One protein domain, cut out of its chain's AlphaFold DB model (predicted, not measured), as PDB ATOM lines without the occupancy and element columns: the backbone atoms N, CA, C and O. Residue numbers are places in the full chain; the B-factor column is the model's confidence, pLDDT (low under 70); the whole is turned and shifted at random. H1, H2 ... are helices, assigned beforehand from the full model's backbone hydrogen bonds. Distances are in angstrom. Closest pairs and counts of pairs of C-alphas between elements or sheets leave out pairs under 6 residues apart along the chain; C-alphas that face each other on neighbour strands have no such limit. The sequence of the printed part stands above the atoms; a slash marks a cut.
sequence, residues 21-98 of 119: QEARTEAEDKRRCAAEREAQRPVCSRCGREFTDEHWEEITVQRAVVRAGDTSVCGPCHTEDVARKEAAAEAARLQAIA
ATOM      1  N   GLN A  21     -54.185 -18.727  57.671       90.44
ATOM      2  CA  GLN A  21     -53.155 -18.257  56.746       90.44
ATOM      3  C   GLN A  21     -52.331 -19.434  56.208       90.44
ATOM      4  O   GLN A  21     -52.184 -19.546  54.991       90.44
ATOM      5  N   GLU A  22     -51.870 -20.331  57.087       91.94
ATOM      6  CA  GLU A  22     -51.110 -21.530  56.713       91.94
ATOM      7  C   GLU A  22     -51.917 -22.468  55.807       91.94
ATOM      8  O   GLU A  22     -51.417 -22.927  54.780       91.94
ATOM      9  N   ALA A  23     -53.191 -22.704  56.125       93.19
ATOM     10  CA  ALA A  23     -54.067 -23.542  55.312       93.19
ATOM     11  C   ALA A  23     -54.264 -22.969  53.900       93.19
ATOM     12  O   ALA A  23     -54.305 -23.712  52.916       93.19
ATOM     13  N   ARG A  24     -54.358 -21.638  53.773       92.25
ATOM     14  CA  ARG A  24     -54.451 -20.971  52.468       92.25
ATOM     15  C   ARG A  24     -53.158 -21.093  51.674       92.25
ATOM     16  O   ARG A  24     -53.231 -21.417  50.491       92.25
ATOM     17  N   THR A  25     -52.006 -20.888  52.311       93.00
ATOM     18  CA  THR A  25     -50.708 -21.059  51.646       93.00
ATOM     19  C   THR A  25     -50.478 -22.507  51.231       93.00
ATOM     20  O   THR A  25     -50.074 -22.751  50.101       93.00
ATOM     21  N   GLU A  26     -50.839 -23.482  52.070       93.69
ATOM     22  CA  GLU A  26     -50.741 -24.903  51.721       93.69
ATOM     23  C   GLU A  26     -51.659 -25.255  50.541       93.69
ATOM     24  O   GLU A  26     -51.277 -26.006  49.645       93.69
ATOM     25  N   ALA A  27     -52.871 -24.695  50.501       93.81
ATOM     26  CA  ALA A  27     -53.785 -24.891  49.382       93.81
ATOM     27  C   ALA A  27     -53.258 -24.267  48.078       93.81
ATOM     28  O   ALA A  27     -53.407 -24.873  47.015       93.81
ATOM     29  N   GLU A  28     -52.641 -23.083  48.133       92.62
ATOM     30  CA  GLU A  28     -51.981 -22.471  46.972       92.62
ATOM     31  C   GLU A  28     -50.759 -23.268  46.517       92.62
ATOM     32  O   GLU A  28     -50.606 -23.505  45.320       92.62
ATOM     33  N   ASP A  29     -49.936 -23.746  47.446       93.25
ATOM     34  CA  ASP A  29     -48.780 -24.587  47.139       93.25
ATOM     35  C   ASP A  29     -49.213 -25.902  46.490       93.25
ATOM     36  O   ASP A  29     -48.678 -26.276  45.449       93.25
ATOM     37  N   LYS A  30     -50.254 -26.561  47.014       92.12
ATOM     38  CA  LYS A  30     -50.847 -27.758  46.392       92.12
ATOM     39  C   LYS A  30     -51.339 -27.481  44.973       92.12
ATOM     40  O   LYS A  30     -51.110 -28.295  44.081       92.12
ATOM     41  N   ARG A  31     -51.988 -26.334  44.743       92.38
ATOM     42  CA  ARG A  31     -52.443 -25.924  43.403       92.38
ATOM     43  C   ARG A  31     -51.275 -25.660  42.463       92.38
ATOM     44  O   ARG A  31     -51.333 -26.084  41.314       92.38
ATOM     45  N   ARG A  32     -50.226 -24.989  42.942       92.00
ATOM     46  CA  ARG A  32     -49.019 -24.717  42.158       92.00
ATOM     47  C   ARG A  32     -48.316 -26.016  41.786       92.00
ATOM     48  O   ARG A  32     -48.096 -26.239  40.605       92.00
ATOM     49  N   CYS A  33     -48.100 -26.909  42.749       87.81
ATOM     50  CA  CYS A  33     -47.528 -28.228  42.496       87.81
ATOM     51  C   CYS A  33     -48.354 -29.014  41.472       87.81
ATOM     52  O   CYS A  33     -47.776 -29.611  40.572       87.81
ATOM     53  N   ALA A  34     -49.689 -28.993  41.567       85.06
ATOM     54  CA  ALA A  34     -50.560 -29.656  40.597       85.06
ATOM     55  C   ALA A  34     -50.431 -29.046  39.190       85.06
ATOM     56  O   ALA A  34     -50.311 -29.780  38.214       85.06
ATOM     57  N   ALA A  35     -50.395 -27.715  39.089       84.12
ATOM     58  CA  ALA A  35     -50.214 -27.010  37.823       84.12
ATOM     59  C   ALA A  35     -48.824 -27.247  37.209       84.12
ATOM     60  O   ALA A  35     -48.711 -27.432  36.004       84.12
ATOM     61  N   GLU A  36     -47.766 -27.279  38.020       83.44
ATOM     62  CA  GLU A  36     -46.408 -27.610  37.576       83.44
ATOM     63  C   GLU A  36     -46.299 -29.066  37.131       83.44
ATOM     64  O   GLU A  36     -45.587 -29.359  36.169       83.44
ATOM     65  N   ARG A  37     -47.006 -29.975  37.812       78.69
ATOM     66  CA  ARG A  37     -47.152 -31.366  37.386       78.69
ATOM     67  C   ARG A  37     -47.783 -31.390  35.985       78.69
ATOM     68  O   ARG A  37     -47.183 -31.945  35.070       78.69
ATOM     69  N   GLU A  38     -48.940 -30.754  35.808       76.62
ATOM     70  CA  GLU A  38     -49.656 -30.729  34.525       76.62
ATOM     71  C   GLU A  38     -48.833 -30.056  33.413       76.62
ATOM     72  O   GLU A  38     -48.788 -30.535  32.288       76.62
ATOM     73  N   ALA A  39     -48.089 -28.992  33.725       81.31
ATOM     74  CA  ALA A  39     -47.196 -28.332  32.768       81.31
ATOM     75  C   ALA A  39     -46.008 -29.211  32.338       81.31
ATOM     76  O   ALA A  39     -45.466 -29.038  31.247       81.31
ATOM     77  N   GLN A  40     -45.589 -30.153  33.186       75.88
ATOM     78  CA  GLN A  40     -44.549 -31.138  32.881       75.88
ATOM     79  C   GLN A  40     -45.105 -32.407  32.232       75.88
ATOM     80  O   GLN A  40     -44.334 -33.339  31.975       75.88
ATOM     81  N   ARG A  41     -46.416 -32.467  31.971       74.62
ATOM     82  CA  ARG A  41     -47.066 -33.639  31.401       74.62
ATOM     83  C   ARG A  41     -46.454 -33.945  30.035       74.62
ATOM     84  O   ARG A  41     -46.518 -33.118  29.120       74.62
ATOM     85  N   PRO A  42     -45.805 -35.112  29.882       73.44
ATOM     86  CA  PRO A  42     -45.199 -35.452  28.615       73.44
ATOM     87  C   PRO A  42     -46.287 -35.628  27.547       73.44
ATOM     88  O   PRO A  42     -47.456 -35.899  27.835       73.44
ATOM     89  N   VAL A  43     -45.880 -35.511  26.288       80.12
ATOM     90  CA  VAL A  43     -46.725 -35.792  25.124       80.12
ATOM     91  C   VAL A  43     -46.149 -36.964  24.348       80.12
ATOM     92  O   VAL A  43     -44.932 -37.166  24.317       80.12
ATOM     93  N   CYS A  44     -47.019 -37.746  23.715       79.88
ATOM     94  CA  CYS A  44     -46.589 -38.838  22.854       79.88
ATOM     95  C   CYS A  44     -45.815 -38.285  21.653       79.88
ATOM     96  O   CYS A  44     -46.351 -37.499  20.871       79.88
ATOM     97  N   SER A  45     -44.586 -38.754  21.448       77.31
ATOM     98  CA  SER A  45     -43.724 -38.312  20.345       77.31
ATOM     99  C   SER A  45     -44.257 -38.686  18.952       77.31
ATOM    100  O   SER A  45     -43.911 -38.032  17.973       77.31
ATOM    101  N   ARG A  46     -45.120 -39.713  18.846       78.69
ATOM    102  CA  ARG A  46     -45.707 -40.172  17.570       78.69
ATOM    103  C   ARG A  46     -47.033 -39.516  17.216       78.69
ATOM    104  O   ARG A  46     -47.224 -39.137  16.067       78.69
ATOM    105  N   CYS A  47     -47.970 -39.443  18.161       82.06
ATOM    106  CA  CYS A  47     -49.324 -38.950  17.881       82.06
ATOM    107  C   CYS A  47     -49.647 -37.603  18.534       82.06
ATOM    108  O   CYS A  47     -50.741 -37.090  18.322       82.06
ATOM    109  N   GLY A  48     -48.738 -37.039  19.337       75.88
ATOM    110  CA  GLY A  48     -48.912 -35.735  19.981       75.88
ATOM    111  C   GLY A  48     -49.988 -35.690  21.066       75.88
ATOM    112  O   GLY A  48     -50.212 -34.632  21.644       75.88
ATOM    113  N   ARG A  49     -50.659 -36.811  21.363       80.12
ATOM    114  CA  ARG A  49     -51.626 -36.882  22.461       80.12
ATOM    115  C   ARG A  49     -50.927 -36.787  23.807       80.12
ATOM    116  O   ARG A  49     -49.877 -37.398  24.016       80.12
ATOM    117  N   GLU A  50     -51.563 -36.058  24.710       75.00
ATOM    118  CA  GLU A  50     -51.169 -35.967  26.108       75.00
ATOM    119  C   GLU A  50     -51.349 -37.332  26.787       75.00
ATOM    120  O   GLU A  50     -52.331 -38.043  26.539       75.00
ATOM    121  N   PHE A  51     -50.381 -37.732  27.609       73.94
ATOM    122  CA  PHE A  51     -50.444 -39.004  28.331       73.94
ATOM    123  C   PHE A  51     -51.454 -38.943  29.470       73.94
ATOM    124  O   PHE A  51     -51.392 -38.023  30.270       73.94
ATOM    125  N   THR A  52     -52.326 -39.943  29.621       73.12
ATOM    126  CA  THR A  52     -53.185 -40.065  30.815       73.12
ATOM    127  C   THR A  52     -52.349 -40.085  32.101       73.12
ATOM    128  O   THR A  52     -51.188 -40.489  32.067       73.12
ATOM    129  N   ASP A  53     -52.921 -39.657  33.233       70.69
ATOM    130  CA  ASP A  53     -52.198 -39.608  34.517       70.69
ATOM    131  C   ASP A  53     -51.565 -40.953  34.895       70.69
ATOM    132  O   ASP A  53     -50.413 -40.996  35.317       70.69
ATOM    133  N   GLU A  54     -52.287 -42.049  34.653       72.19
ATOM    134  CA  GLU A  54     -51.819 -43.420  34.883       72.19
ATOM    135  C   GLU A  54     -50.585 -43.758  34.025       72.19
ATOM    136  O   GLU A  54     -49.568 -44.231  34.531       72.19
ATOM    137  N   HIS A  55     -50.625 -43.424  32.730       72.00
ATOM    138  CA  HIS A  55     -49.505 -43.656  31.811       72.00
ATOM    139  C   HIS A  55     -48.316 -42.740  32.139       72.00
ATOM    140  O   HIS A  55     -47.156 -43.098  31.942       72.00
ATOM    141  N   TRP A  56     -48.582 -41.547  32.663       72.69
ATOM    142  CA  TRP A  56     -47.542 -40.631  33.105       72.69
ATOM    143  C   TRP A  56     -46.838 -41.108  34.382       72.69
ATOM    144  O   TRP A  56     -45.609 -41.016  34.453       72.69
ATOM    145  N   GLU A  57     -47.558 -41.657  35.362       71.50
ATOM    146  CA  GLU A  57     -46.939 -42.291  36.534       71.50
ATOM    147  C   GLU A  57     -46.061 -43.471  36.121       71.50
ATOM    148  O   GLU A  57     -44.901 -43.538  36.533       71.50
ATOM    149  N   GLU A  58     -46.562 -44.324  35.226       69.19
ATOM    150  CA  GLU A  58     -45.799 -45.441  34.677       69.19
ATOM    151  C   GLU A  58     -44.512 -44.958  33.988       69.19
ATOM    152  O   GLU A  58     -43.423 -45.418  34.335       69.19
ATOM    153  N   ILE A  59     -44.594 -43.962  33.092       67.19
ATOM    154  CA  ILE A  59     -43.418 -43.381  32.421       67.19
ATOM    155  C   ILE A  59     -42.440 -42.764  33.422       67.19
ATOM    156  O   ILE A  59     -41.227 -42.896  33.254       67.19
ATOM    157  N   THR A  60     -42.931 -42.051  34.433       66.44
ATOM    158  CA  THR A  60     -42.080 -41.320  35.384       66.44
ATOM    159  C   THR A  60     -41.331 -42.285  36.298       66.44
ATOM    160  O   THR A  60     -40.126 -42.125  36.499       66.44
ATOM    161  N   VAL A  61     -42.009 -43.330  36.784       68.75
ATOM    162  CA  VAL A  61     -41.392 -44.415  37.559       68.75
ATOM    163  C   VAL A  61     -40.393 -45.181  36.692       68.75
ATOM    164  O   VAL A  61     -39.250 -45.378  37.099       68.75
ATOM    165  N   GLN A  62     -40.771 -45.546  35.465       64.25
ATOM    166  CA  GLN A  62     -39.883 -46.238  34.530       64.25
ATOM    167  C   GLN A  62     -38.652 -45.399  34.172       64.25
ATOM    168  O   GLN A  62     -37.550 -45.932  34.195       64.25
ATOM    169  N   ARG A  63     -38.786 -44.085  33.933       62.84
ATOM    170  CA  ARG A  63     -37.649 -43.166  33.712       62.84
ATOM    171  C   ARG A  63     -36.729 -43.060  34.924       62.84
ATOM    172  O   ARG A  63     -35.521 -42.908  34.748       62.84
ATOM    173  N   ALA A  64     -37.287 -43.093  36.135       63.09
ATOM    174  CA  ALA A  64     -36.507 -43.049  37.367       63.09
ATOM    175  C   ALA A  64     -35.709 -44.346  37.592       63.09
ATOM    176  O   ALA A  64     -34.601 -44.295  38.122       63.09
ATOM    177  N   VAL A  65     -36.249 -45.491  37.159       59.03
ATOM    178  CA  VAL A  65     -35.645 -46.821  37.351       59.03
ATOM    179  C   VAL A  65     -34.736 -47.230  36.182       59.03
ATOM    180  O   VAL A  65     -33.699 -47.854  36.398       59.03
ATOM    181  N   VAL A  66     -35.073 -46.862  34.943       47.47
ATOM    182  CA  VAL A  66     -34.363 -47.268  33.723       47.47
ATOM    183  C   VAL A  66     -34.235 -46.076  32.766       47.47
ATOM    184  O   VAL A  66     -35.213 -45.563  32.231       47.47
ATOM    185  N   ARG A  67     -32.999 -45.657  32.461       48.56
ATOM    186  CA  ARG A  67     -32.696 -44.632  31.432       48.56
ATOM    187  C   ARG A  67     -32.889 -45.145  29.988       48.56
ATOM    188  O   ARG A  67     -32.130 -44.762  29.100       48.56
ATOM    189  N   ALA A  68     -33.832 -46.049  29.733       43.00
ATOM    190  CA  ALA A  68     -33.924 -46.755  28.455       43.00
ATOM    191  C   ALA A  68     -35.085 -46.246  27.593       43.00
ATOM    192  O   ALA A  68     -36.225 -46.662  27.759       43.00
ATOM    193  N   GLY A  69     -34.744 -45.347  26.667       47.69
ATOM    194  CA  GLY A  69     -35.155 -45.320  25.251       47.69
ATOM    195  C   GLY A  69     -36.633 -45.272  24.845       47.69
ATOM    196  O   GLY A  69     -36.986 -44.456  23.999       47.69
ATOM    197  N   ASP A  70     -37.500 -46.112  25.406       54.47
ATOM    198  CA  ASP A  70     -38.763 -46.490  24.759       54.47
ATOM    199  C   ASP A  70     -40.021 -45.877  25.408       54.47
ATOM    200  O   ASP A  70     -41.134 -46.046  24.917       54.47
ATOM    201  N   THR A  71     -39.879 -45.086  26.472       60.03
ATOM    202  CA  THR A  71     -41.006 -44.550  27.265       60.03
ATOM    203  C   THR A  71     -41.608 -43.242  26.717       60.03
ATOM    204  O   THR A  71     -42.183 -42.458  27.465       60.03
ATOM    205  N   SER A  72     -41.455 -42.948  25.419       67.00
ATOM    206  CA  SER A  72     -41.928 -41.682  24.814       67.00
ATOM    207  C   SER A  72     -43.226 -41.795  24.007       67.00
ATOM    208  O   SER A  72     -43.685 -40.799  23.441       67.00
ATOM    209  N   VAL A  73     -43.841 -42.982  23.955       74.06
ATOM    210  CA  VAL A  73     -45.038 -43.256  23.144       74.06
ATOM    211  C   VAL A  73     -46.221 -43.713  24.003       74.06
ATOM    212  O   VAL A  73     -46.042 -44.400  25.005       74.06
ATOM    213  N   CYS A  74     -47.439 -43.309  23.629       77.62
ATOM    214  CA  CYS A  74     -48.679 -43.711  24.311       77.62
ATOM    215  C   CYS A  74     -48.968 -45.203  24.145       77.62
ATOM    216  O   CYS A  74     -48.544 -45.792  23.155       77.62
ATOM    217  N   GLY A  75     -49.724 -45.792  25.080       74.81
ATOM    218  CA  GLY A  75     -50.072 -47.220  25.090       74.81
ATOM    219  C   GLY A  75     -50.452 -47.807  23.719       74.81
ATOM    220  O   GLY A  75     -49.854 -48.807  23.331       74.81
ATOM    221  N   PRO A  76     -51.342 -47.169  22.928       82.00
ATOM    222  CA  PRO A  76     -51.658 -47.625  21.570       82.00
ATOM    223  C   PRO A  76     -50.463 -47.594  20.605       82.00
ATOM    224  O   PRO A  76     -50.237 -48.535  19.856       82.00
ATOM    225  N   CYS A  77     -49.662 -46.526  20.632       80.44
ATOM    226  CA  CYS A  77     -48.464 -46.438  19.797       80.44
ATOM    227  C   CYS A  77     -47.375 -47.423  20.250       80.44
ATOM    228  O   CYS A  77     -46.604 -47.902  19.420       80.44
ATOM    229  N   HIS A  78     -47.317 -47.741  21.546       79.12
ATOM    230  CA  HIS A  78     -46.425 -48.758  22.090       79.12
ATOM    231  C   HIS A  78     -46.822 -50.160  21.613       79.12
ATOM    232  O   HIS A  78     -45.965 -50.909  21.153       79.12
ATOM    233  N   THR A  79     -48.109 -50.517  21.657       81.75
ATOM    234  CA  THR A  79     -48.577 -51.818  21.153       81.75
ATOM    235  C   THR A  79     -48.353 -51.969  19.651       81.75
ATOM    236  O   THR A  79     -47.925 -53.035  19.214       81.75
ATOM    237  N   GLU A  80     -48.541 -50.907  18.863       83.50
ATOM    238  CA  GLU A  80     -48.163 -50.895  17.442       83.50
ATOM    239  C   GLU A  80     -46.654 -51.113  17.237       83.50
ATOM    240  O   GLU A  80     -46.244 -51.819  16.313       83.50
ATOM    241  N   ASP A  81     -45.813 -50.524  18.093       82.31
ATOM    242  CA  ASP A  81     -44.362 -50.707  18.036       82.31
ATOM    243  C   ASP A  81     -43.924 -52.123  18.391       82.31
ATOM    244  O   ASP A  81     -43.068 -52.683  17.703       82.31
ATOM    245  N   VAL A  82     -44.531 -52.714  19.418       81.56
ATOM    246  CA  VAL A  82     -44.312 -54.118  19.776       81.56
ATOM    247  C   VAL A  82     -44.721 -55.022  18.616       81.56
ATOM    248  O   VAL A  82     -43.894 -55.805  18.155       81.56
ATOM    249  N   ALA A  83     -45.919 -54.838  18.056       87.75
ATOM    250  CA  ALA A  83     -46.401 -55.649  16.939       87.75
ATOM    251  C   ALA A  83     -45.478 -55.556  15.712       87.75
ATOM    252  O   ALA A  83     -45.178 -56.558  15.061       87.75
ATOM    253  N   ARG A  84     -44.964 -54.357  15.407       84.69
ATOM    254  CA  ARG A  84     -44.006 -54.159  14.313       84.69
ATOM    255  C   ARG A  84     -42.667 -54.845  14.580       84.69
ATOM    256  O   ARG A  84     -42.105 -55.441  13.662       84.69
ATOM    257  N   LYS A  85     -42.141 -54.749  15.804       84.88
ATOM    258  CA  LYS A  85     -40.893 -55.421  16.205       84.88
ATOM    259  C   LYS A  85     -41.043 -56.941  16.124       84.88
ATOM    260  O   LYS A  85     -40.152 -57.604  15.602       84.88
ATOM    261  N   GLU A  86     -42.172 -57.480  16.573       88.12
ATOM    262  CA  GLU A  86     -42.483 -58.909  16.488       88.12
ATOM    263  C   GLU A  86     -42.608 -59.381  15.037       88.12
ATOM    264  O   GLU A  86     -41.984 -60.372  14.666       88.12
ATOM    265  N   ALA A  87     -43.317 -58.633  14.188       90.12
ATOM    266  CA  ALA A  87     -43.416 -58.944  12.763       90.12
ATOM    267  C   ALA A  87     -42.042 -58.924  12.070       90.12
ATOM    268  O   ALA A  87     -41.741 -59.803  11.264       90.12
ATOM    269  N   ALA A  88     -41.183 -57.954  12.402       90.19
ATOM    270  CA  ALA A  88     -39.818 -57.891  11.882       90.19
ATOM    271  C   ALA A  88     -38.953 -59.062  12.378       90.19
ATOM    272  O   ALA A  88     -38.178 -59.622  11.604       90.19
ATOM    273  N   ALA A  89     -39.097 -59.458  13.644       89.00
ATOM    274  CA  ALA A  89     -38.396 -60.609  14.204       89.00
ATOM    275  C   ALA A  89     -38.840 -61.922  13.544       89.00
ATOM    276  O   ALA A  89     -37.999 -62.760  13.224       89.00
ATOM    277  N   GLU A  90     -40.137 -62.087  13.288       88.56
ATOM    278  CA  GLU A  90     -40.663 -63.259  12.589       88.56
ATOM    279  C   GLU A  90     -40.209 -63.293  11.125       88.56
ATOM    280  O   GLU A  90     -39.730 -64.321  10.647       88.56
ATOM    281  N   ALA A  91     -40.234 -62.153  10.430       87.88
ATOM    282  CA  ALA A  91     -39.679 -62.046   9.082       87.88
ATOM    283  C   ALA A  91     -38.183 -62.403   9.048       87.88
ATOM    284  O   ALA A  91     -37.745 -63.127   8.154       87.88
ATOM    285  N   ALA A  92     -37.402 -61.955  10.037       89.38
ATOM    286  CA  ALA A  92     -35.989 -62.308  10.160       89.38
ATOM    287  C   ALA A  92     -35.782 -63.812  10.412       89.38
ATOM    288  O   ALA A  92     -34.867 -64.407   9.845       89.38
ATOM    289  N   ARG A  93     -36.645 -64.454  11.211       85.94
ATOM    290  CA  ARG A  93     -36.619 -65.913  11.417       85.94
ATOM    291  C   ARG A  93     -36.908 -66.674  10.128       85.94
ATOM    292  O   ARG A  93     -36.182 -67.610   9.810       85.94
ATOM    293  N   LEU A  94     -37.920 -66.257   9.369       88.12
ATOM    294  CA  LEU A  94     -38.251 -66.874   8.084       88.12
ATOM    295  C   LEU A  94     -37.110 -66.720   7.071       88.12
ATOM    296  O   LEU A  94     -36.770 -67.686   6.395       88.12
ATOM    297  N   GLN A  95     -36.472 -65.547   7.011       82.19
ATOM    298  CA  GLN A  95     -35.287 -65.327   6.172       82.19
ATOM    299  C   GLN A  95     -34.095 -66.189   6.596       82.19
ATOM    300  O   GLN A  95     -33.368 -66.673   5.740       82.19
ATOM    301  N   ALA A  96     -33.901 -66.412   7.898       80.81
ATOM    302  CA  ALA A  96     -32.828 -67.272   8.394       80.81
ATOM    303  C   ALA A  96     -33.053 -68.764   8.084       80.81
ATOM    304  O   ALA A  96     -32.091 -69.525   8.019       80.81
ATOM    305  N   ILE A  97     -34.312 -69.191   7.919       80.06
ATOM    306  CA  ILE A  97     -34.681 -70.569   7.547       80.06
ATOM    307  C   ILE A  97     -34.692 -70.749   6.024       80.06
ATOM    308  O   ILE A  97     -34.457 -71.856   5.536       80.06
ATOM    309  N   ALA A  98     -34.963 -69.681   5.268       72.38
ATOM    310  CA  ALA A  98     -34.886 -69.712   3.817       72.38
ATOM    311  C   ALA A  98     -33.459 -70.113   3.391       72.38
ATOM    312  O   ALA A  98     -32.491 -69.503   3.855       72.38
TER     313      ALA A  98
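What this domain is: This is residues 21 to 98 of the 119 residues of an uncharacterized protein of Streptomyces sp. SolWspMP-5a-2 (UniProt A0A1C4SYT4). Two long helices stick out at opposite ends of a small middle, with residues 21 to 37 of H1 at one end and residues 82 to 98, of which 82 to 97 belong to H3, at the other. The middle is loose, made of the shorter H2, set crosswise, and loops. The printed part has 78 residues with three named helices, H1, H2, H3, and no named strand: all helix. It is an extended rod, 76 by 24 by 14 A, with a radius of gyration of the C-alphas of 19.4 A.

Where its parts are: H1, residues 21 to 39, begins at C-alpha 21 (-53.155, -18.257, 56.746) and is 26.7 A long. H2 is residues 53 to 65. H3, residues 75 to 97, is 33.0 A long and ends at C-alpha 97 (-34.681, -70.569, 7.547).

How they stand to each other: H1 is apart from H2 and H3. H2 and H3 are close but not clearly touching; their closest C-alphas, of His 55 and Gly 75, are 7.6 A apart. They run the same way at a steep tilt of 56 degrees. In H1, H2 and H3 every O i to N i+4 pair is within hydrogen-bond range.

The domain as a whole: The C-alphas farthest apart, of Gln 21 and Ala 98, are 76.0 A apart. The printed part has no cut. The H1 to H2 link is long. Residues 58 to 72 have pLDDT under 70.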